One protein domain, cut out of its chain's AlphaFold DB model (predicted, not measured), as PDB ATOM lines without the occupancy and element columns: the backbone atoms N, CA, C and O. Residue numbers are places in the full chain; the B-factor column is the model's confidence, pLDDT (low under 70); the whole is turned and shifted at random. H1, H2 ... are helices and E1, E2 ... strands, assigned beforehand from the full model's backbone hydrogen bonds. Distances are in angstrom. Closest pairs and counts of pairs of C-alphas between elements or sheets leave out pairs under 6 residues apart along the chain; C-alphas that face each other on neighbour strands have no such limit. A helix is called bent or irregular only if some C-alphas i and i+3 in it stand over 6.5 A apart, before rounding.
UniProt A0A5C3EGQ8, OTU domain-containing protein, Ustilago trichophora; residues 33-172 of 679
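This is residues 33 to 172 of the 679 residues of the protein "OTU domain-containing protein" of Ustilago trichophora (UniProt A0A5C3EGQ8). What is the main picture? One strongly twisted sheet of six strands has two long, bent strands, E1 and E6, running side by side toward one end of the longest axis, while the short strands E4, E3, E2 and E5 lie nearer its other end. H1 and H4 lie side by side there, H3 crosses H4, and residues 150 to 172 fold back from the end of E6. What makes it up? The printed part has 140 residues, in the order E1 H1 E2 H2 E3 E4 H3 E5 H4 E6; the class is mixed, and the sheet E1 E6 E4 E3 E2 E5 is antiparallel. How large is it? It is compact, with a radius of gyration of the C-alphas of 14.9 A and spans of 45 by 30 by 26 A.

How do the strands pair? E1, residues 35 to 43, is the antiparallel neighbour of E6, residues 139 to 149, with N 41 and O 141 at 3.0 A, and E6 of E4, residues 85 to 88, with N 87 and O 140 at 2.8 A. E4 forms a hairpin with E3, residues 77 to 81, with N 79 and O 86 at 2.9 A. E2, residues 57 to 60, pairs with E3, N 59 and O 81 at 2.8 A, and with the edge strand E5, residues 121 to 123, N 58 and O 122 at 2.9 A. Where are the helices? H4, residues 124 to 133, is on the sheet at a height of 7.1 A, over none of the strands; H1, residues 45 to 52, touches it at a shallow tilt of 10 degrees, opposite ways, the closest C-alphas, of Pro 45 and Val 128, being 5.6 A apart. H3, residues 90 to 101, touches H4 with residues 96 to 100 alone, C-alphas 99 and 130 being closest at 6.2 A, at a steep tilt of 67 degrees, only just short of about perpendicular. H2, residues 71 to 75, only grazes the sheet with residues 73 to 75, and is only just on it, with 5 pairs of C-alphas within 10 A. Are the helix backbones complete? Every O i to N i+4 pair is within hydrogen-bond range in H4, against 2 of 4 in H1, 6 of 8 in H3 and 0 of 1 in H2, where 1 of 2 O i to N i+3 pairs is.

Where do the long strands run? E1 begins at C-alpha 35 (30.422, 68.803, 41.356), is 21.5 A long and bends by 67 degrees at residue 38. E6, 24.3 A long, bends by 89 degrees at residue 145 and ends at C-alpha 149 (25.892, 68.764, 42.558). Which helices are longer? H3 spans 17.7 A and H4 14.1 A; H2 and H3 are irregular, C-alphas 72 and 75 being 7.4 A apart and C-alphas 91 and 94 7.2 A.

How far does it reach? The two C-alphas farthest apart, of Pro 33 and Val 102, are 46.3 A apart. Is there a cut or a long link? The printed part has no cut, and the link from H3 to E5, 19 residues, is long. Where is confidence low? Residue 33 and residues 152 to 157 are under 70, while the mean pLDDT of the printed part is 91.4.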
ATOM      1  N   PRO A  33      33.762  70.454  47.826       60.31
ATOM      2  CA  PRO A  33      33.676  70.564  46.363       60.31
ATOM      3  C   PRO A  33      32.241  70.785  45.828       60.31
ATOM      4  O   PRO A  33      31.279  70.338  46.447       60.31
ATOM      5  N   GLN A  34      32.090  71.384  44.631       72.25
ATOM      6  CA  GLN A  34      30.771  71.607  44.004       72.25
ATOM      7  C   GLN A  34      30.218  70.452  43.158       72.25
ATOM      8  O   GLN A  34      29.033  70.173  43.284       72.25
ATOM      9  N   ASP A  35      30.992  69.812  42.268       86.31
ATOM     10  CA  ASP A  35      30.422  68.803  41.356       86.31
ATOM     11  C   ASP A  35      31.248  67.523  41.177       86.31
ATOM     12  O   ASP A  35      32.478  67.544  41.163       86.31
ATOM     13  N   LEU A  36      30.546  66.404  40.995       88.56
ATOM     14  CA  LEU A  36      31.092  65.113  40.580       88.56
ATOM     15  C   LEU A  36      30.948  64.976  39.055       88.56
ATOM     16  O   LEU A  36      29.833  64.966  38.523       88.56
ATOM     17  N   ASP A  37      32.084  64.890  38.353       89.56
ATOM     18  CA  ASP A  37      32.165  64.724  36.889       89.56
ATOM     19  C   ASP A  37      32.091  63.254  36.468       89.56
ATOM     20  O   ASP A  37      31.656  62.931  35.362       89.56
ATOM     21  N   GLY A  38      32.499  62.341  37.345       92.69
ATOM     22  CA  GLY A  38      32.510  60.916  37.063       92.69
ATOM     23  C   GLY A  38      33.122  60.090  38.181       92.69
ATOM     24  O   GLY A  38      33.693  60.613  39.136       92.69
ATOM     25  N   PHE A  39      32.996  58.779  38.050       94.19
ATOM     26  CA  PHE A  39      33.486  57.810  39.015       94.19
ATOM     27  C   PHE A  39      33.800  56.471  38.350       94.19
ATOM     28  O   PHE A  39      33.289  56.117  37.281       94.19
ATOM     29  N   SER A  40      34.623  55.679  39.022       96.88
ATOM     30  CA  SER A  40      34.618  54.228  38.869       96.88
ATOM     31  C   SER A  40      34.781  53.613  40.247       96.88
ATOM     32  O   SER A  40      35.798  53.832  40.905       96.88
ATOM     33  N   PHE A  41      33.764  52.878  40.689       96.62
ATOM     34  CA  PHE A  41      33.722  52.259  42.008       96.62
ATOM     35  C   PHE A  41      33.176  50.832  41.932       96.62
ATOM     36  O   PHE A  41      32.510  50.477  40.963       96.62
ATOM     37  N   THR A  42      33.467  49.994  42.921       96.75
ATOM     38  CA  THR A  42      32.886  48.648  43.035       96.75
ATOM     39  C   THR A  42      31.914  48.585  44.204       96.75
ATOM     40  O   THR A  42      32.158  49.210  45.225       96.75
ATOM     41  N   THR A  43      30.814  47.853  44.039       94.81
ATOM     42  CA  THR A  43      29.790  47.628  45.069       94.81
ATOM     43  C   THR A  43      29.130  46.255  44.870       94.81
ATOM     44  O   THR A  43      29.382  45.597  43.854       94.81
ATOM     45  N   SER A  44      28.292  45.815  45.808       93.38
ATOM     46  CA  SER A  44      27.478  44.602  45.670       93.38
ATOM     47  C   SER A  44      26.283  44.816  44.715       93.38
ATOM     48  O   SER A  44      25.835  45.953  44.538       93.38
ATOM     49  N   PRO A  45      25.725  43.763  44.078       94.94
ATOM     50  CA  PRO A  45      24.635  43.921  43.107       94.94
ATOM     51  C   PRO A  45      23.392  44.632  43.649       94.94
ATOM     52  O   PRO A  45      22.817  45.465  42.953       94.94
ATOM     53  N   TYR A  46      22.989  44.349  44.890       91.25
ATOM     54  CA  TYR A  46      21.775  44.921  45.485       91.25
ATOM     55  C   TYR A  46      21.798  46.460  45.525       91.25
ATOM     56  O   TYR A  46      20.790  47.113  45.245       91.25
ATOM     57  N   VAL A  47      22.974  47.054  45.758       90.38
ATOM     58  CA  VAL A  47      23.169  48.513  45.782       90.38
ATOM     59  C   VAL A  47      22.855  49.161  44.426       90.38
ATOM     60  O   VAL A  47      22.454  50.324  44.385       90.38
ATOM     61  N   LEU A  48      22.928  48.426  43.310       92.50
ATOM     62  CA  LEU A  48      22.530  48.945  41.996       92.50
ATOM     63  C   LEU A  48      21.040  49.318  41.945       92.50
ATOM     64  O   LEU A  48      20.685  50.304  41.300       92.50
ATOM     65  N   GLN A  49      20.175  48.574  42.644       90.94
ATOM     66  CA  GLN A  49      18.750  48.906  42.728       90.94
ATOM     67  C   GLN A  49      18.511  50.165  43.565       90.94
ATOM     68  O   GLN A  49      17.672  50.983  43.198       90.94
ATOM     69  N   ILE A  50      19.273  50.349  44.648       88.19
ATOM     70  CA  ILE A  50      19.203  51.540  45.509       88.19
ATOM     71  C   ILE A  50      19.652  52.788  44.731       88.19
ATOM     72  O   ILE A  50      18.967  53.806  44.744       88.19
ATOM     73  N   LEU A  51      20.782  52.705  44.019       86.94
ATOM     74  CA  LEU A  51      21.374  53.850  43.318       86.94
ATOM     75  C   LEU A  51      20.649  54.244  42.026       86.94
ATOM     76  O   LEU A  51      20.680  55.413  41.645       86.94
ATOM     77  N   PHE A  52      20.047  53.283  41.318       89.94
ATOM     78  CA  PHE A  52      19.500  53.509  39.975       89.94
ATOM     79  C   PHE A  52      18.007  53.183  39.838       89.94
ATOM     80  O   PHE A  52      17.425  53.465  38.792       89.94
ATOM     81  N   GLY A  53      17.371  52.624  40.867       92.00
ATOM     82  CA  GLY A  53      15.971  52.210  40.847       92.00
ATOM     83  C   GLY A  53      15.740  50.856  40.167       92.00
ATOM     84  O   GLY A  53      16.286  50.547  39.107       92.00
ATOM     85  N   THR A  54      14.861  50.056  40.762       93.62
ATOM     86  CA  THR A  54      14.524  48.678  40.367       93.62
ATOM     87  C   THR A  54      14.090  48.504  38.903       93.62
ATOM     88  O   THR A  54      14.460  47.524  38.256       93.62
ATOM     89  N   LEU A  55      13.331  49.458  38.352       95.38
ATOM     90  CA  LEU A  55      12.811  49.395  36.977       95.38
ATOM     91  C   LEU A  55      13.734  50.045  35.928       95.38
ATOM     92  O   LEU A  55      13.360  50.119  34.759       95.38
ATOM     93  N   SER A  56      14.932  50.512  36.304       96.00
ATOM     94  CA  SER A  56      15.874  51.090  35.338       96.00
ATOM     95  C   SER A  56      16.298  50.064  34.293       96.00
ATOM     96  O   SER A  56      16.718  48.957  34.624       96.00
ATOM     97  N   GLN A  57      16.217  50.445  33.019       97.06
ATOM     98  CA  GLN A  57      16.590  49.584  31.903       97.06
ATOM     99  C   GLN A  57      18.117  49.472  31.780       97.06
ATOM    100  O   GLN A  57      18.827  50.479  31.685       97.06
ATOM    101  N   VAL A  58      18.617  48.239  31.710       96.88
ATOM    102  CA  VAL A  58      20.008  47.924  31.376       96.88
ATOM    103  C   VAL A  58      20.042  47.183  30.045       96.88
ATOM    104  O   VAL A  58      19.371  46.179  29.843       96.88
ATOM    105  N   THR A  59      20.841  47.689  29.114       97.38
ATOM    106  CA  THR A  59      21.162  47.013  27.854       97.38
ATOM    107  C   THR A  59      22.378  46.134  28.084       97.38
ATOM    108  O   THR A  59      23.446  46.668  28.395       97.38
ATOM    109  N   LEU A  60      22.241  44.816  27.942       97.12
ATOM    110  CA  LEU A  60      23.372  43.892  28.047       97.12
ATOM    111  C   LEU A  60      24.427  44.246  26.990       97.12
ATOM    112  O   LEU A  60      24.100  44.623  25.862       97.12
ATOM    113  N   ALA A  61      25.704  44.207  27.368       95.94
ATOM    114  CA  ALA A  61      26.746  44.787  26.532       95.94
ATOM    115  C   ALA A  61      27.112  43.864  25.362       95.94
ATOM    116  O   ALA A  61      27.646  42.771  25.564       95.94
ATOM    117  N   SER A  62      26.900  44.368  24.144       95.00
ATOM    118  CA  SER A  62      27.350  43.757  22.888       95.00
ATOM    119  C   SER A  62      28.662  44.310  22.338       95.00
ATOM    120  O   SER A  62      29.237  43.797  21.377       95.00
ATOM    121  N   HIS A  63      29.182  45.355  22.977       91.56
ATOM    122  CA  HIS A  63      30.455  45.978  22.649       91.56
ATOM    123  C   HIS A  63      31.194  46.353  23.934       91.56
ATOM    124  O   HIS A  63      30.577  46.798  24.899       91.56
ATOM    125  N   ALA A  64      32.523  46.264  23.918       89.44
ATOM    126  CA  ALA A  64      33.376  46.725  25.009       89.44
ATOM    127  C   ALA A  64      33.715  48.226  24.846       89.44
ATOM    128  O   ALA A  64      34.542  48.579  23.995       89.44
ATOM    129  N   PRO A  65      33.106  49.151  25.616       86.81
ATOM    130  CA  PRO A  65      33.401  50.573  25.499       86.81
ATOM    131  C   PRO A  65      34.816  50.898  26.004       86.81
ATOM    132  O   PRO A  65      35.325  50.324  26.966       86.81
ATOM    133  N   LYS A  66      35.474  51.873  25.367       85.62
ATOM    134  CA  LYS A  66      36.836  52.293  25.733       85.62
ATOM    135  C   LYS A  66      36.806  53.354  26.839       85.62
ATOM    136  O   LYS A  66      36.936  54.547  26.564       85.62
ATOM    137  N   ILE A  67      36.599  52.902  28.073       89.25
ATOM    138  CA  ILE A  67      36.434  53.730  29.276       89.25
ATOM    139  C   ILE A  67      37.701  53.671  30.147       89.25
ATOM    140  O   ILE A  67      38.436  52.683  30.127       89.25
ATOM    141  N   ARG A  68      38.002  54.754  30.878       91.31
ATOM    142  CA  ARG A  68      39.110  54.794  31.849       91.31
ATOM    143  C   ARG A  68      38.733  53.978  33.086       91.31
ATOM    144  O   ARG A  68      37.655  54.171  33.627       91.31
ATOM    145  N   ASP A  69      39.646  53.148  33.576       94.69
ATOM    146  CA  ASP A  69      39.533  52.515  34.893       94.69
ATOM    147  C   ASP A  69      40.926  52.190  35.464       94.69
ATOM    148  O   ASP A  69      41.943  52.353  34.780       94.69
ATOM    149  N   HIS A  70      40.972  51.709  36.704       94.44
ATOM    150  CA  HIS A  70      42.148  51.094  37.301       94.44
ATOM    151  C   HIS A  70      42.541  49.814  36.531       94.44
ATOM    152  O   HIS A  70      41.684  49.028  36.124       94.44
ATOM    153  N   LYS A  71      43.849  49.583  36.327       93.94
ATOM    154  CA  LYS A  71      44.374  48.528  35.426       93.94
ATOM    155  C   LYS A  71      43.889  47.114  35.783       93.94
ATOM    156  O   LYS A  71      43.735  46.289  34.883       93.94
ATOM    157  N   TYR A  72      43.609  46.860  37.061       95.12
ATOM    158  CA  TYR A  72      43.038  45.606  37.566       95.12
ATOM    159  C   TYR A  72      41.763  45.179  36.816       95.12
ATOM    160  O   TYR A  72      41.584  44.006  36.514       95.12
ATOM    161  N   TYR A  73      40.930  46.141  36.414       96.44
ATOM    162  CA  TYR A  73      39.670  45.888  35.715       96.44
ATOM    163  C   TYR A  73      39.823  45.733  34.193       96.44
ATOM    164  O   TYR A  73      38.819  45.693  33.481       96.44
ATOM    165  N   SER A  74      41.047  45.674  33.649       94.25
ATOM    166  CA  SER A  74      41.259  45.619  32.189       94.25
ATOM    167  C   SER A  74      40.703  44.354  31.523       94.25
ATOM    168  O   SER A  74      40.281  44.427  30.372       94.25
ATOM    169  N   THR A  75      40.641  43.236  32.249       95.44
ATOM    170  CA  THR A  75      40.079  41.949  31.799       95.44
ATOM    171  C   THR A  75      38.615  41.737  32.183       95.44
ATOM    172  O   THR A  75      38.020  40.768  31.731       95.44
ATOM    173  N   TRP A  76      38.023  42.608  33.009       97.31
ATOM    174  CA  TRP A  76      36.640  42.449  33.471       97.31
ATOM    175  C   TRP A  76      35.640  42.642  32.332       97.31
ATOM    176  O   TRP A  76      35.787  43.557  31.511       97.31
ATOM    177  N   VAL A  77      34.601  41.812  32.339       97.69
ATOM    178  CA  VAL A  77      33.570  41.738  31.303       97.69
ATOM    179  C   VAL A  77      32.610  42.898  31.479       97.69
ATOM    180  O   VAL A  77      32.106  43.118  32.578       97.69
ATOM    181  N   TYR A  78      32.357  43.650  30.411       97.56
ATOM    182  CA  TYR A  78      31.273  44.623  30.387       97.56
ATOM    183  C   TYR A  78      29.953  43.866  30.417       97.56
ATOM    184  O   TYR A  78      29.641  43.161  29.467       97.56
ATOM    185  N   LEU A  79      29.207  44.007  31.511       96.94
ATOM    186  CA  LEU A  79      27.927  43.339  31.732       96.94
ATOM    187  C   LEU A  79      26.814  44.051  30.960       96.94
ATOM    188  O   LEU A  79      26.061  43.437  30.209       96.94
ATOM    189  N   GLY A  80      26.745  45.374  31.105       95.25
ATOM    190  CA  GLY A  80      25.684  46.169  30.509       95.25
ATOM    191  C   GLY A  80      25.913  47.671  30.588       95.25
ATOM    192  O   GLY A  80      26.865  48.161  31.202       95.25
ATOM    193  N   THR A  81      25.021  48.401  29.927       93.44
ATOM    194  CA  THR A  81      24.992  49.864  29.862       93.44
ATOM    195  C   THR A  81      23.560  50.370  30.017       93.44
ATOM    196  O   THR A  81      22.628  49.786  29.469       93.44
ATOM    197  N   GLY A  82      23.370  51.455  30.758       89.00
ATOM    198  CA  GLY A  82      22.064  52.078  30.975       89.00
ATOM    199  C   GLY A  82      22.239  53.380  31.759       89.00
ATOM    200  O   GLY A  82      22.832  54.310  31.210       89.00
ATOM    201  N   PRO A  83      21.825  53.455  33.040       88.06
ATOM    202  CA  PRO A  83      22.130  54.605  33.904       88.06
ATOM    203  C   PRO A  83      23.645  54.781  34.145       88.06
ATOM    204  O   PRO A  83      24.134  55.880  34.402       88.06
ATOM    205  N   CYS A  84      24.402  53.692  34.030       93.31
ATOM    206  CA  CYS A  84      25.854  53.623  34.147       93.31
ATOM    207  C   CYS A  84      26.394  52.483  33.262       93.31
ATOM    208  O   CYS A  84      25.624  51.762  32.620       93.31
ATOM    209  N   VAL A  85      27.717  52.321  33.206       96.12
ATOM    210  CA  VAL A  85      28.360  51.131  32.633       96.12
ATOM    211  C   VAL A  85      28.729  50.178  33.763       96.12
ATOM    212  O   VAL A  85      29.353  50.591  34.740       96.12
ATOM    213  N   LEU A  86      28.350  48.911  33.614       97.50
ATOM    214  CA  LEU A  86      28.551  47.855  34.602       97.50
ATOM    215  C   LEU A  86      29.573  46.835  34.098       97.50
ATOM    216  O   LEU A  86      29.553  46.459  32.922       97.50
ATOM    217  N   LYS A  87      30.442  46.353  34.990       97.81
ATOM    218  CA  LYS A  87      31.381  45.260  34.712       97.81
ATOM    219  C   LYS A  87      31.456  44.258  35.853       97.81
ATOM    220  O   LYS A  87      31.279  44.619  37.012       97.81
ATOM    221  N   ILE A  88      31.827  43.031  35.519       98.06
ATOM    222  CA  ILE A  88      31.941  41.892  36.438       98.06
ATOM    223  C   ILE A  88      33.245  41.126  36.212       98.06
ATOM    224  O   ILE A  88      33.883  41.241  35.159       98.06
ATOM    225  N   HIS A  89      33.645  40.330  37.204       97.81
ATOM    226  CA  HIS A  89      34.780  39.422  37.055       97.81
ATOM    227  C   HIS A  89      34.483  38.357  35.973       97.81
ATOM    228  O   HIS A  89      33.361  37.847  35.943       97.81
ATOM    229  N   PRO A  90      35.449  37.970  35.111       97.31
ATOM    230  CA  PRO A  90      35.193  37.051  33.994       97.31
ATOM    231  C   PRO A  90      34.595  35.694  34.364       97.31
ATOM    232  O   PRO A  90      33.867  35.125  33.558       97.31
ATOM    233  N   GLN A  91      34.828  35.212  35.590       97.19
ATOM    234  CA  GLN A  91      34.251  33.955  36.087       97.19
ATOM    235  C   GLN A  91      32.713  33.917  36.051       97.19
ATOM    236  O   GLN A  91      32.137  32.838  36.004       97.19
ATOM    237  N   TYR A  92      32.053  35.080  36.065       97.81
ATOM    238  CA  TYR A  92      30.595  35.187  36.091       97.81
ATOM    239  C   TYR A  92      29.953  35.266  34.698       97.81
ATOM    240  O   TYR A  92      28.731  35.215  34.616       97.81
ATOM    241  N   LYS A  93      30.729  35.371  33.605       96.56
ATOM    242  CA  LYS A  93      30.169  35.509  32.247       96.56
ATOM    243  C   LYS A  93      29.311  34.303  31.853       96.56
ATOM    244  O   LYS A  93      28.130  34.477  31.578       96.56
ATOM    245  N   GLU A  94      29.890  33.103  31.852       96.31
ATOM    246  CA  GLU A  94      29.176  31.887  31.434       96.31
ATOM    247  C   GLU A  94      28.011  31.520  32.379       96.31
ATOM    248  O   GLU A  94      26.921  31.259  31.872       96.31
ATOM    249  N   PRO A  95      28.151  31.590  33.726       97.44
ATOM    250  CA  PRO A  95      27.017  31.414  34.635       97.44
ATOM    251  C   PRO A  95      25.851  32.376  34.361       97.44
ATOM    252  O   PRO A  95      24.706  31.938  34.305       97.44
ATOM    253  N   LEU A  96      26.126  33.670  34.138       97.06
ATOM    254  CA  LEU A  96      25.075  34.652  33.851       97.06
ATOM    255  C   LEU A  96      24.426  34.433  32.491       97.06
ATOM    256  O   LEU A  96      23.217  34.603  32.373       97.06
ATOM    257  N   LEU A  97      25.202  34.065  31.468       96.19
ATOM    258  CA  LEU A  97      24.638  33.709  30.167       96.19
ATOM    259  C   LEU A  97      23.666  32.536  30.314       96.19
ATOM    260  O   LEU A  97      22.550  32.636  29.818       96.19
ATOM    261  N   GLY A  98      24.032  31.496  31.071       95.75
ATOM    262  CA  GLY A  98      23.131  30.390  31.408       95.75
ATOM    263  C   GLY A  98      21.857  30.846  32.130       95.75
ATOM    264  O   GLY A  98      20.760  30.508  31.689       95.75
ATOM    265  N   ALA A  99      21.993  31.658  33.182       95.94
ATOM    266  CA  ALA A  99      20.868  32.163  33.975       95.94
ATOM    267  C   ALA A  99      19.909  33.057  33.159       95.94
ATOM    268  O   ALA A  99      18.688  32.952  33.286       95.94
ATOM    269  N   PHE A 100      20.438  33.898  32.261       95.12
ATOM    270  CA  PHE A 100      19.619  34.685  31.337       95.12
ATOM    271  C   PHE A 100      19.009  33.851  30.207       95.12
ATOM    272  O   PHE A 100      17.906  34.176  29.774       95.12
ATOM    273  N   GLN A 101      19.665  32.782  29.732       91.25
ATOM    274  CA  GLN A 101      19.155  31.961  28.620       91.25
ATOM    275  C   GLN A 101      17.804  31.297  28.941       91.25
ATOM    276  O   GLN A 101      17.040  30.973  28.033       91.25
ATOM    277  N   VAL A 102      17.493  31.112  30.231       89.38
ATOM    278  CA  VAL A 102      16.205  30.588  30.718       89.38
ATOM    279  C   VAL A 102      15.039  31.520  30.366       89.38
ATOM    280  O   VAL A 102      13.943  31.048  30.069       89.38
ATOM    281  N   THR A 103      15.260  32.838  30.398       89.94
ATOM    282  CA  THR A 103      14.221  33.867  30.210       89.94
ATOM    283  C   THR A 103      14.379  34.674  28.919       89.94
ATOM    284  O   THR A 103      13.416  35.294  28.468       89.94
ATOM    285  N   HIS A 104      15.560  34.649  28.296       91.31
ATOM    286  CA  HIS A 104      15.920  35.467  27.141       91.31
ATOM    287  C   HIS A 104      16.694  34.665  26.088       91.31
ATOM    288  O   HIS A 104      17.655  33.965  26.395       91.31
ATOM    289  N   SER A 105      16.358  34.848  24.810       92.62
ATOM    290  CA  SER A 105      17.131  34.282  23.698       92.62
ATOM    291  C   SER A 105      18.415  35.083  23.461       92.62
ATOM    292  O   SER A 105      18.437  36.000  22.637       92.62
ATOM    293  N   LEU A 106      19.488  34.754  24.183       93.88
ATOM    294  CA  LEU A 106      20.803  35.375  24.004       93.88
ATOM    295  C   LEU A 106      21.698  34.577  23.047       93.88
ATOM    296  O   LEU A 106      21.562  33.365  22.900       93.88
ATOM    297  N   GLN A 107      22.647  35.290  22.438       94.44
ATOM    298  CA  GLN A 107      23.806  34.730  21.744       94.44
ATOM    299  C   GLN A 107      25.069  35.256  22.453       94.44
ATOM    300  O   GLN A 107      25.271  36.479  22.451       94.44
ATOM    301  N   PRO A 108      25.888  34.392  23.083       94.00
ATOM    302  CA  PRO A 108      27.145  34.775  23.729       94.00
ATOM    303  C   PRO A 108      28.125  35.461  22.776       94.00
ATOM    304  O   PRO A 108      28.243  35.067  21.622       94.00
ATOM    305  N   SER A 109      28.866  36.460  23.263       95.06
ATOM    306  CA  SER A 109      29.922  37.106  22.474       95.06
ATOM    307  C   SER A 109      31.222  36.307  22.489       95.06
ATOM    308  O   SER A 109      31.762  36.051  23.568       95.06
ATOM    309  N   ASP A 110      31.810  36.070  21.315       92.38
ATOM    310  CA  ASP A 110      33.182  35.550  21.173       92.38
ATOM    311  C   ASP A 110      34.251  36.466  21.808       92.38
ATOM    312  O   ASP A 110      35.361  36.034  22.123       92.38
ATOM    313  N   TYR A 111      33.945  37.751  22.026       92.56
ATOM    314  CA  TYR A 111      34.871  38.681  22.672       92.56
ATOM    315  C   TYR A 111      34.895  38.448  24.195       92.56
ATOM    316  O   TYR A 111      33.872  38.652  24.856       92.56
ATOM    317  N   PRO A 112      36.054  38.114  24.809       92.81
ATOM    318  CA  PRO A 112      36.106  37.708  26.219       92.81
ATOM    319  C   PRO A 112      35.568  38.744  27.211       92.81
ATOM    320  O   PRO A 112      35.036  38.372  28.247       92.81
ATOM    321  N   ILE A 113      35.685  40.038  26.891       95.44
ATOM    322  CA  ILE A 113      35.280  41.161  27.753       95.44
ATOM    323  C   ILE A 113      33.878  41.723  27.439       95.44
ATOM    324  O   ILE A 113      33.535  42.802  27.920       95.44
ATOM    325  N   THR A 114      33.079  41.010  26.647       95.62
ATOM    326  CA  THR A 114      31.722  41.384  26.212       95.62
ATOM    327  C   THR A 114      30.749  40.250  26.557       95.62
ATOM    328  O   THR A 114      31.151  39.086  26.511       95.62
ATOM    329  N   MET A 115      29.486  40.550  26.892       95.69
ATOM    330  CA  MET A 115      28.493  39.514  27.225       95.69
ATOM    331  C   MET A 115      27.920  38.828  25.980       95.69
ATOM    332  O   MET A 115      28.106  37.626  25.814       95.69
ATOM    333  N   ILE A 116      27.244  39.584  25.108       96.44
ATOM    334  CA  ILE A 116      26.399  39.048  24.021       96.44
ATOM    335  C   ILE A 116      26.764  39.625  22.647       96.44
ATOM    336  O   ILE A 116      27.547  40.563  22.556       96.44
ATOM    337  N   GLU A 117      26.200  39.094  21.565       94.75
ATOM    338  CA  GLU A 117      26.341  39.685  20.218       94.75
ATOM    339  C   GLU A 117      25.179  40.611  19.844       94.75
ATOM    340  O   GLU A 117      25.380  41.661  19.230       94.75
ATOM    341  N   GLY A 118      23.957  40.219  20.217       90.56
ATOM    342  CA  GLY A 118      22.724  40.946  19.917       90.56
ATOM    343  C   GLY A 118      22.476  42.153  20.827       90.56
ATOM    344  O   GLY A 118      23.323  42.561  21.610       90.56
ATOM    345  N   THR A 119      21.278  42.732  20.750       92.12
ATOM    346  CA  THR A 119      20.825  43.755  21.709       92.12
ATOM    347  C   THR A 119      19.720  43.164  22.569       92.12
ATOM    348  O   THR A 119      18.651  42.867  22.046       92.12
ATOM    349  N   GLN A 120      19.967  43.023  23.873       95.75
ATOM    350  CA  GLN A 120      18.947  42.663  24.858       95.75
ATOM    351  C   GLN A 120      18.834  43.766  25.908       95.75
ATOM    352  O   GLN A 120      19.844  44.303  26.371       95.75
ATOM    353  N   HIS A 121      17.602  44.069  26.306       96.06
ATOM    354  CA  HIS A 121      17.300  44.939  27.434       96.06
ATOM    355  C   HIS A 121      16.698  44.113  28.573       96.06
ATOM    356  O   HIS A 121      15.829  43.282  28.329       96.06
ATOM    357  N   VAL A 122      17.153  44.366  29.795       96.12
ATOM    358  CA  VAL A 122      16.643  43.783  31.043       96.12
ATOM    359  C   VAL A 122      16.344  44.910  32.035       96.12
ATOM    360  O   VAL A 122      16.801  46.044  31.853       96.12
ATOM    361  N   THR A 123      15.570  44.634  33.083       96.81
ATOM    362  CA  THR A 123      15.405  45.578  34.202       96.81
ATOM    363  C   THR A 123      16.570  45.443  35.182       96.81
ATOM    364  O   THR A 123      17.239  44.411  35.229       96.81
ATOM    365  N   MET A 124      16.818  46.471  35.998       97.19
ATOM    366  CA  MET A 124      17.800  46.381  37.083       97.19
ATOM    367  C   MET A 124      17.417  45.292  38.099       97.19
ATOM    368  O   MET A 124      18.305  44.653  38.650       97.19
ATOM    369  N   TRP A 125      16.116  45.041  38.304       96.62
ATOM    370  CA  TRP A 125      15.616  43.890  39.064       96.62
ATOM    371  C   TRP A 125      16.138  42.560  38.513       96.62
ATOM    372  O   TRP A 125      16.864  41.865  39.212       96.62
ATOM    373  N   ASP A 126      15.805  42.237  37.260       96.62
ATOM    374  CA  ASP A 126      16.168  40.974  36.600       96.62
ATOM    375  C   ASP A 126      17.694  40.804  36.518       96.62
ATOM    376  O   ASP A 126      18.233  39.736  36.793       96.62
ATOM    377  N   LEU A 127      18.424  41.897  36.270       97.31
ATOM    378  CA  LEU A 127      19.884  41.890  36.313       97.31
ATOM    379  C   LEU A 127      20.445  41.530  37.694       97.31
ATOM    380  O   LEU A 127      21.416  40.782  37.778       97.31
ATOM    381  N   VAL A 128      19.879  42.086  38.767       97.56
ATOM    382  CA  VAL A 128      20.349  41.840  40.137       97.56
ATOM    383  C   VAL A 128      19.923  40.458  40.634       97.56
ATOM    384  O   VAL A 128      20.736  39.806  41.278       97.56
ATOM    385  N   ASP A 129      18.734  39.981  40.260       97.19
ATOM    386  CA  ASP A 129      18.281  38.596  40.468       97.19
ATOM    387  C   ASP A 129      19.279  37.600  39.854       97.19
ATOM    388  O   ASP A 129      19.785  36.720  40.547       97.19
ATOM    389  N   LYS A 130      19.684  37.807  38.590       97.81
ATOM    390  CA  LYS A 130      20.655  36.914  37.929       97.81
ATOM    391  C   LYS A 130      22.069  37.040  38.477       97.81
ATOM    392  O   LYS A 130      22.800  36.053  38.488       97.81
ATOM    393  N   LEU A 131      22.461  38.213  38.973       98.12
ATOM    394  CA  LEU A 131      23.731  38.381  39.684       98.12
ATOM    395  C   LEU A 131      23.748  37.647  41.032       98.12
ATOM    396  O   LEU A 131      24.792  37.098  41.383       98.12
ATOM    397  N   ASP A 132      22.629  37.609  41.753       97.19
ATOM    398  CA  ASP A 132      22.497  36.871  43.014       97.19
ATOM    399  C   ASP A 132      22.465  35.349  42.774       97.19
ATOM    400  O   ASP A 132      23.224  34.616  43.406       97.19
ATOM    401  N   GLU A 133      21.710  34.887  41.765       97.12
ATOM    402  CA  GLU A 133      21.615  33.472  41.352       97.12
ATOM    403  C   GLU A 133      22.995  32.834  41.087       97.12
ATOM    404  O   GLU A 133      23.234  31.679  41.441       97.12
ATOM    405  N   VAL A 134      23.937  33.594  40.514       97.75
ATOM    406  CA  VAL A 134      25.311  33.127  40.233       97.75
ATOM    407  C   VAL A 134      26.322  33.419  41.352       97.75
ATOM    408  O   VAL A 134      27.522  33.196  41.169       97.75
ATOM    409  N   GLY A 135      25.889  33.972  42.490       97.44
ATOM    410  CA  GLY A 135      26.766  34.354  43.601       97.44
ATOM    411  C   GLY A 135      27.756  35.475  43.256       97.44
ATOM    412  O   GLY A 135      28.924  35.439  43.665       97.44
ATOM    413  N   CYS A 136      27.342  36.461  42.454       97.56
ATOM    414  CA  CYS A 136      28.172  37.616  42.122       97.56
ATOM    415  C   CYS A 136      28.185  38.630  43.270       97.56
ATOM    416  O   CYS A 136      27.188  39.282  43.547       97.56
ATOM    417  N   THR A 137      29.332  38.824  43.919       95.25
ATOM    418  CA  THR A 137      29.447  39.734  45.075       95.25
ATOM    419  C   THR A 137      29.971  41.129  44.730       95.25
ATOM    420  O   THR A 137      29.925  42.023  45.572       95.25
ATOM    421  N   SER A 138      30.463  41.351  43.505       96.69
ATOM    422  CA  SER A 138      31.140  42.596  43.121       96.69
ATOM    423  C   SER A 138      30.836  43.026  41.686       96.69
ATOM    424  O   SER A 138      31.265  42.384  40.725       96.69
ATOM    425  N   VAL A 139      30.214  44.195  41.541       97.25
ATOM    426  CA  VAL A 139      29.991  44.874  40.260       97.25
ATOM    427  C   VAL A 139      30.786  46.178  40.229       97.25
ATOM    428  O   VAL A 139      30.700  47.005  41.136       97.25
ATOM    429  N   ARG A 140      31.586  46.378  39.178       97.50
ATOM    430  CA  ARG A 140      32.283  47.640  38.896       97.50
ATOM    431  C   ARG A 140      31.331  48.571  38.150       97.50
ATOM    432  O   ARG A 140      30.891  48.251  37.049       97.50
ATOM    433  N   VAL A 141      31.047  49.722  38.741       96.56
ATOM    434  CA  VAL A 141      30.124  50.743  38.247       96.56
ATOM    435  C   VAL A 141      30.930  51.935  37.744       96.56
ATOM    436  O   VAL A 141      31.817  52.433  38.440       96.56
ATOM    437  N   GLN A 142      30.644  52.401  36.529       96.25
ATOM    438  CA  GLN A 142      31.374  53.499  35.894       96.25
ATOM    439  C   GLN A 142      30.423  54.523  35.273       96.25
ATOM    440  O   GLN A 142      29.504  54.162  34.535       96.25
ATOM    441  N   SER A 143      30.679  55.810  35.507       91.94
ATOM    442  CA  SER A 143      29.983  56.908  34.826       91.94
ATOM    443  C   SER A 143      30.896  58.127  34.689       91.94
ATOM    444  O   SER A 143      31.764  58.344  35.529       91.94
ATOM    445  N   TYR A 144      30.750  58.896  33.606       88.62
ATOM    446  CA  TYR A 144      31.669  59.983  33.244       88.62
ATOM    447  C   TYR A 144      30.981  61.094  32.452       88.62
ATOM    448  O   TYR A 144      30.161  60.826  31.576       88.62
ATOM    449  N   GLY A 145      31.400  62.339  32.684       79.19
ATOM    450  CA  GLY A 145      30.807  63.530  32.080       79.19
ATOM    451  C   GLY A 145      29.479  63.950  32.715       79.19
ATOM    452  O   GLY A 145      28.730  64.701  32.089       79.19
ATOM    453  N   MET A 146      29.189  63.474  33.928       75.94
ATOM    454  CA  MET A 146      28.085  63.969  34.749       75.94
ATOM    455  C   MET A 146      28.410  65.356  35.329       75.94
ATOM    456  O   MET A 146      29.510  65.885  35.177       75.94
ATOM    457  N   LYS A 147      27.400  65.996  35.920       77.50
ATOM    458  CA  LYS A 147      27.495  67.287  36.617       77.50
ATOM    459  C   LYS A 147      26.623  67.224  37.865       77.50
ATOM    460  O   LYS A 147      25.673  67.988  37.995       77.50
ATOM    461  N   PHE A 148      26.872  66.220  38.701       81.38
ATOM    462  CA  PHE A 148      26.070  65.997  39.897       81.38
ATOM    463  C   PHE A 148      26.525  66.962  40.995       81.38
ATOM    464  O   PHE A 148      27.712  66.976  41.320       81.38
ATOM    465  N   ASP A 149      25.607  67.779  41.512       82.44
ATOM    466  CA  ASP A 149      25.892  68.764  42.558       82.44
ATOM    467  C   ASP A 149      26.131  68.058  43.903       82.44
ATOM    468  O   ASP A 149      25.361  67.190  44.312       82.44
ATOM    469  N   LEU A 150      27.229  68.400  44.571       79.69
ATOM    470  CA  LEU A 150      27.683  67.757  45.802       79.69
ATOM    471  C   LEU A 150      27.252  68.492  47.078       79.69
ATOM    472  O   LEU A 150      27.582  68.024  48.173       79.69
ATOM    473  N   SER A 151      26.534  69.612  46.957       71.50
ATOM    474  CA  SER A 151      26.116  70.440  48.096       71.50
ATOM    475  C   SER A 151      25.057  69.785  48.993       71.50
ATOM    476  O   SER A 151      25.126  69.961  50.210       71.50
ATOM    477  N   ASP A 152      24.162  68.964  48.429       65.44
ATOM    478  CA  ASP A 152      23.032  68.330  49.137       65.44
ATOM    479  C   ASP A 152      23.182  66.807  49.364       65.44
ATOM    480  O   ASP A 152      22.221  66.132  49.732       65.44
ATOM    481  N   LEU A 153      24.385  66.238  49.190       66.88
ATOM    482  CA  LEU A 153      24.639  64.784  49.286       66.88
ATOM    483  C   LEU A 153      24.055  64.102  50.536       66.88
ATOM    484  O   LEU A 153      23.489  63.011  50.430       66.88
ATOM    485  N   GLY A 154      24.183  64.743  51.702       61.31
ATOM    486  CA  GLY A 154      23.706  64.209  52.978       61.31
ATOM    487  C   GLY A 154      22.185  64.025  53.048       61.31
ATOM    488  O   GLY A 154      21.721  63.164  53.788       61.31
ATOM    489  N   GLN A 155      21.406  64.759  52.240       62.12
ATOM    490  CA  GLN A 155      19.950  64.571  52.154       62.12
ATOM    491  C   GLN A 155      19.572  63.252  51.459       62.12
ATOM    492  O   GLN A 155      18.497  62.711  51.701       62.12
ATOM    493  N   TYR A 156      20.461  62.727  50.610       64.88
ATOM    494  CA  TYR A 156      20.216  61.562  49.756       64.88
ATOM    495  C   TYR A 156      21.035  60.321  50.151       64.88
ATOM    496  O   TYR A 156      20.967  59.310  49.458       64.88
ATOM    497  N   GLN A 157      21.813  60.385  51.242       67.88
ATOM    498  CA  GLN A 157      22.684  59.295  51.727       67.88
ATOM    499  C   GLN A 157      23.715  58.807  50.684       67.88
ATOM    500  O   GLN A 157      24.175  57.670  50.712       67.88
ATOM    501  N   LEU A 158      24.120  59.686  49.762       71.81
ATOM    502  CA  LEU A 158      25.015  59.361  48.642       71.81
ATOM    503  C   LEU A 158      26.513  59.531  48.969       71.81
ATOM    504  O   LEU A 158      27.354  59.524  48.070       71.81
ATOM    505  N   GLU A 159      26.876  59.709  50.241       75.00
ATOM    506  CA  GLU A 159      28.277  59.899  50.652       75.00
ATOM    507  C   GLU A 159      29.089  58.591  50.603       75.00
ATOM    508  O   GLU A 159      30.264  58.608  50.225       75.00
ATOM    509  N   ASP A 160      28.430  57.454  50.849       83.81
ATOM    510  CA  ASP A 160      29.026  56.112  50.848       83.81
ATOM    511  C   ASP A 160      29.011  55.418  49.474       83.81
ATOM    512  O   ASP A 160      29.282  54.219  49.364       83.81
ATOM    513  N   ILE A 161      28.757  56.163  48.387       87.12
ATOM    514  CA  ILE A 161      28.942  55.647  47.023       87.12
ATOM    515  C   ILE A 161      30.371  55.109  46.895       87.12
ATOM    516  O   ILE A 161      31.342  55.851  47.049       87.12
ATOM    517  N   GLY A 162      30.483  53.821  46.575       86.94
ATOM    518  CA  GLY A 162      31.742  53.080  46.517       86.94
ATOM    519  C   GLY A 162      31.910  52.013  47.593       86.94
ATOM    520  O   GLY A 162      32.799  51.185  47.425       86.94
ATOM    521  N   ASP A 163      31.028  51.991  48.599       88.00
ATOM    522  CA  ASP A 163      31.015  51.028  49.707       88.00
ATOM    523  C   ASP A 163      32.340  51.052  50.512       88.00
ATOM    524  O   ASP A 163      33.334  50.423  50.122       88.00
ATOM    525  N   PRO A 164      32.381  51.794  51.643       88.50
ATOM    526  CA  PRO A 164      33.569  51.925  52.483       88.50
ATOM    527  C   PRO A 164      34.173  50.595  52.937       88.50
ATOM    528  O   PRO A 164      35.385  50.534  53.132       88.50
ATOM    529  N   GLU A 165      33.392  49.520  53.048       91.88
ATOM    530  CA  GLU A 165      33.857  48.218  53.537       91.88
ATOM    531  C   GLU A 165      34.191  47.237  52.402       91.88
ATOM    532  O   GLU A 165      34.879  46.237  52.620       91.88
ATOM    533  N   HIS A 166      33.831  47.552  51.153       93.81
ATOM    534  CA  HIS A 166      34.078  46.666  50.018       93.81
ATOM    535  C   HIS A 166      35.579  46.320  49.857       93.81
ATOM    536  O   HIS A 166      36.425  47.227  49.806       93.81
ATOM    537  N   PRO A 167      35.971  45.038  49.692       93.75
ATOM    538  CA  PRO A 167      37.386  44.644  49.619       93.75
ATOM    539  C   PRO A 167      38.175  45.345  48.503       93.75
ATOM    540  O   PRO A 167      39.327  45.730  48.689       93.75
ATOM    541  N   LEU A 168      37.534  45.575  47.351       95.38
ATOM    542  CA  LEU A 168      38.132  46.274  46.203       95.38
ATOM    543  C   LEU A 168      38.080  47.815  46.294       95.38
ATOM    544  O   LEU A 168      38.554  48.490  45.375       95.38
ATOM    545  N   GLY A 169      37.541  48.375  47.384       94.19
ATOM    546  CA  GLY A 169      37.283  49.812  47.542       94.19
ATOM    547  C   GLY A 169      38.519  50.701  47.367       94.19
ATOM    548  O   GLY A 169      38.427  51.783  46.803       94.19
ATOM    549  N   SER A 170      39.716  50.223  47.720       93.06
ATOM    550  CA  SER A 170      40.982  50.958  47.525       93.06
ATOM    551  C   SER A 170      41.318  51.288  46.060       93.06
ATOM    552  O   SER A 170      42.201  52.102  45.797       93.06
ATOM    553  N   THR A 171      40.623  50.677  45.097       95.31
ATOM    554  CA  THR A 171      40.773  50.947  43.656       95.31
ATOM    555  C   THR A 171      39.663  51.843  43.084       95.31
ATOM    556  O   THR A 171      39.632  52.112  41.875       95.31
ATOM    557  N   ASN A 172      38.737  52.297  43.930       97.00
ATOM    558  CA  ASN A 172      37.702  53.258  43.574       97.00
ATOM    559  C   ASN A 172      38.314  54.656  43.404       97.00
ATOM    560  O   ASN A 172      39.278  55.026  44.080       97.00
TER     561      ASN A 172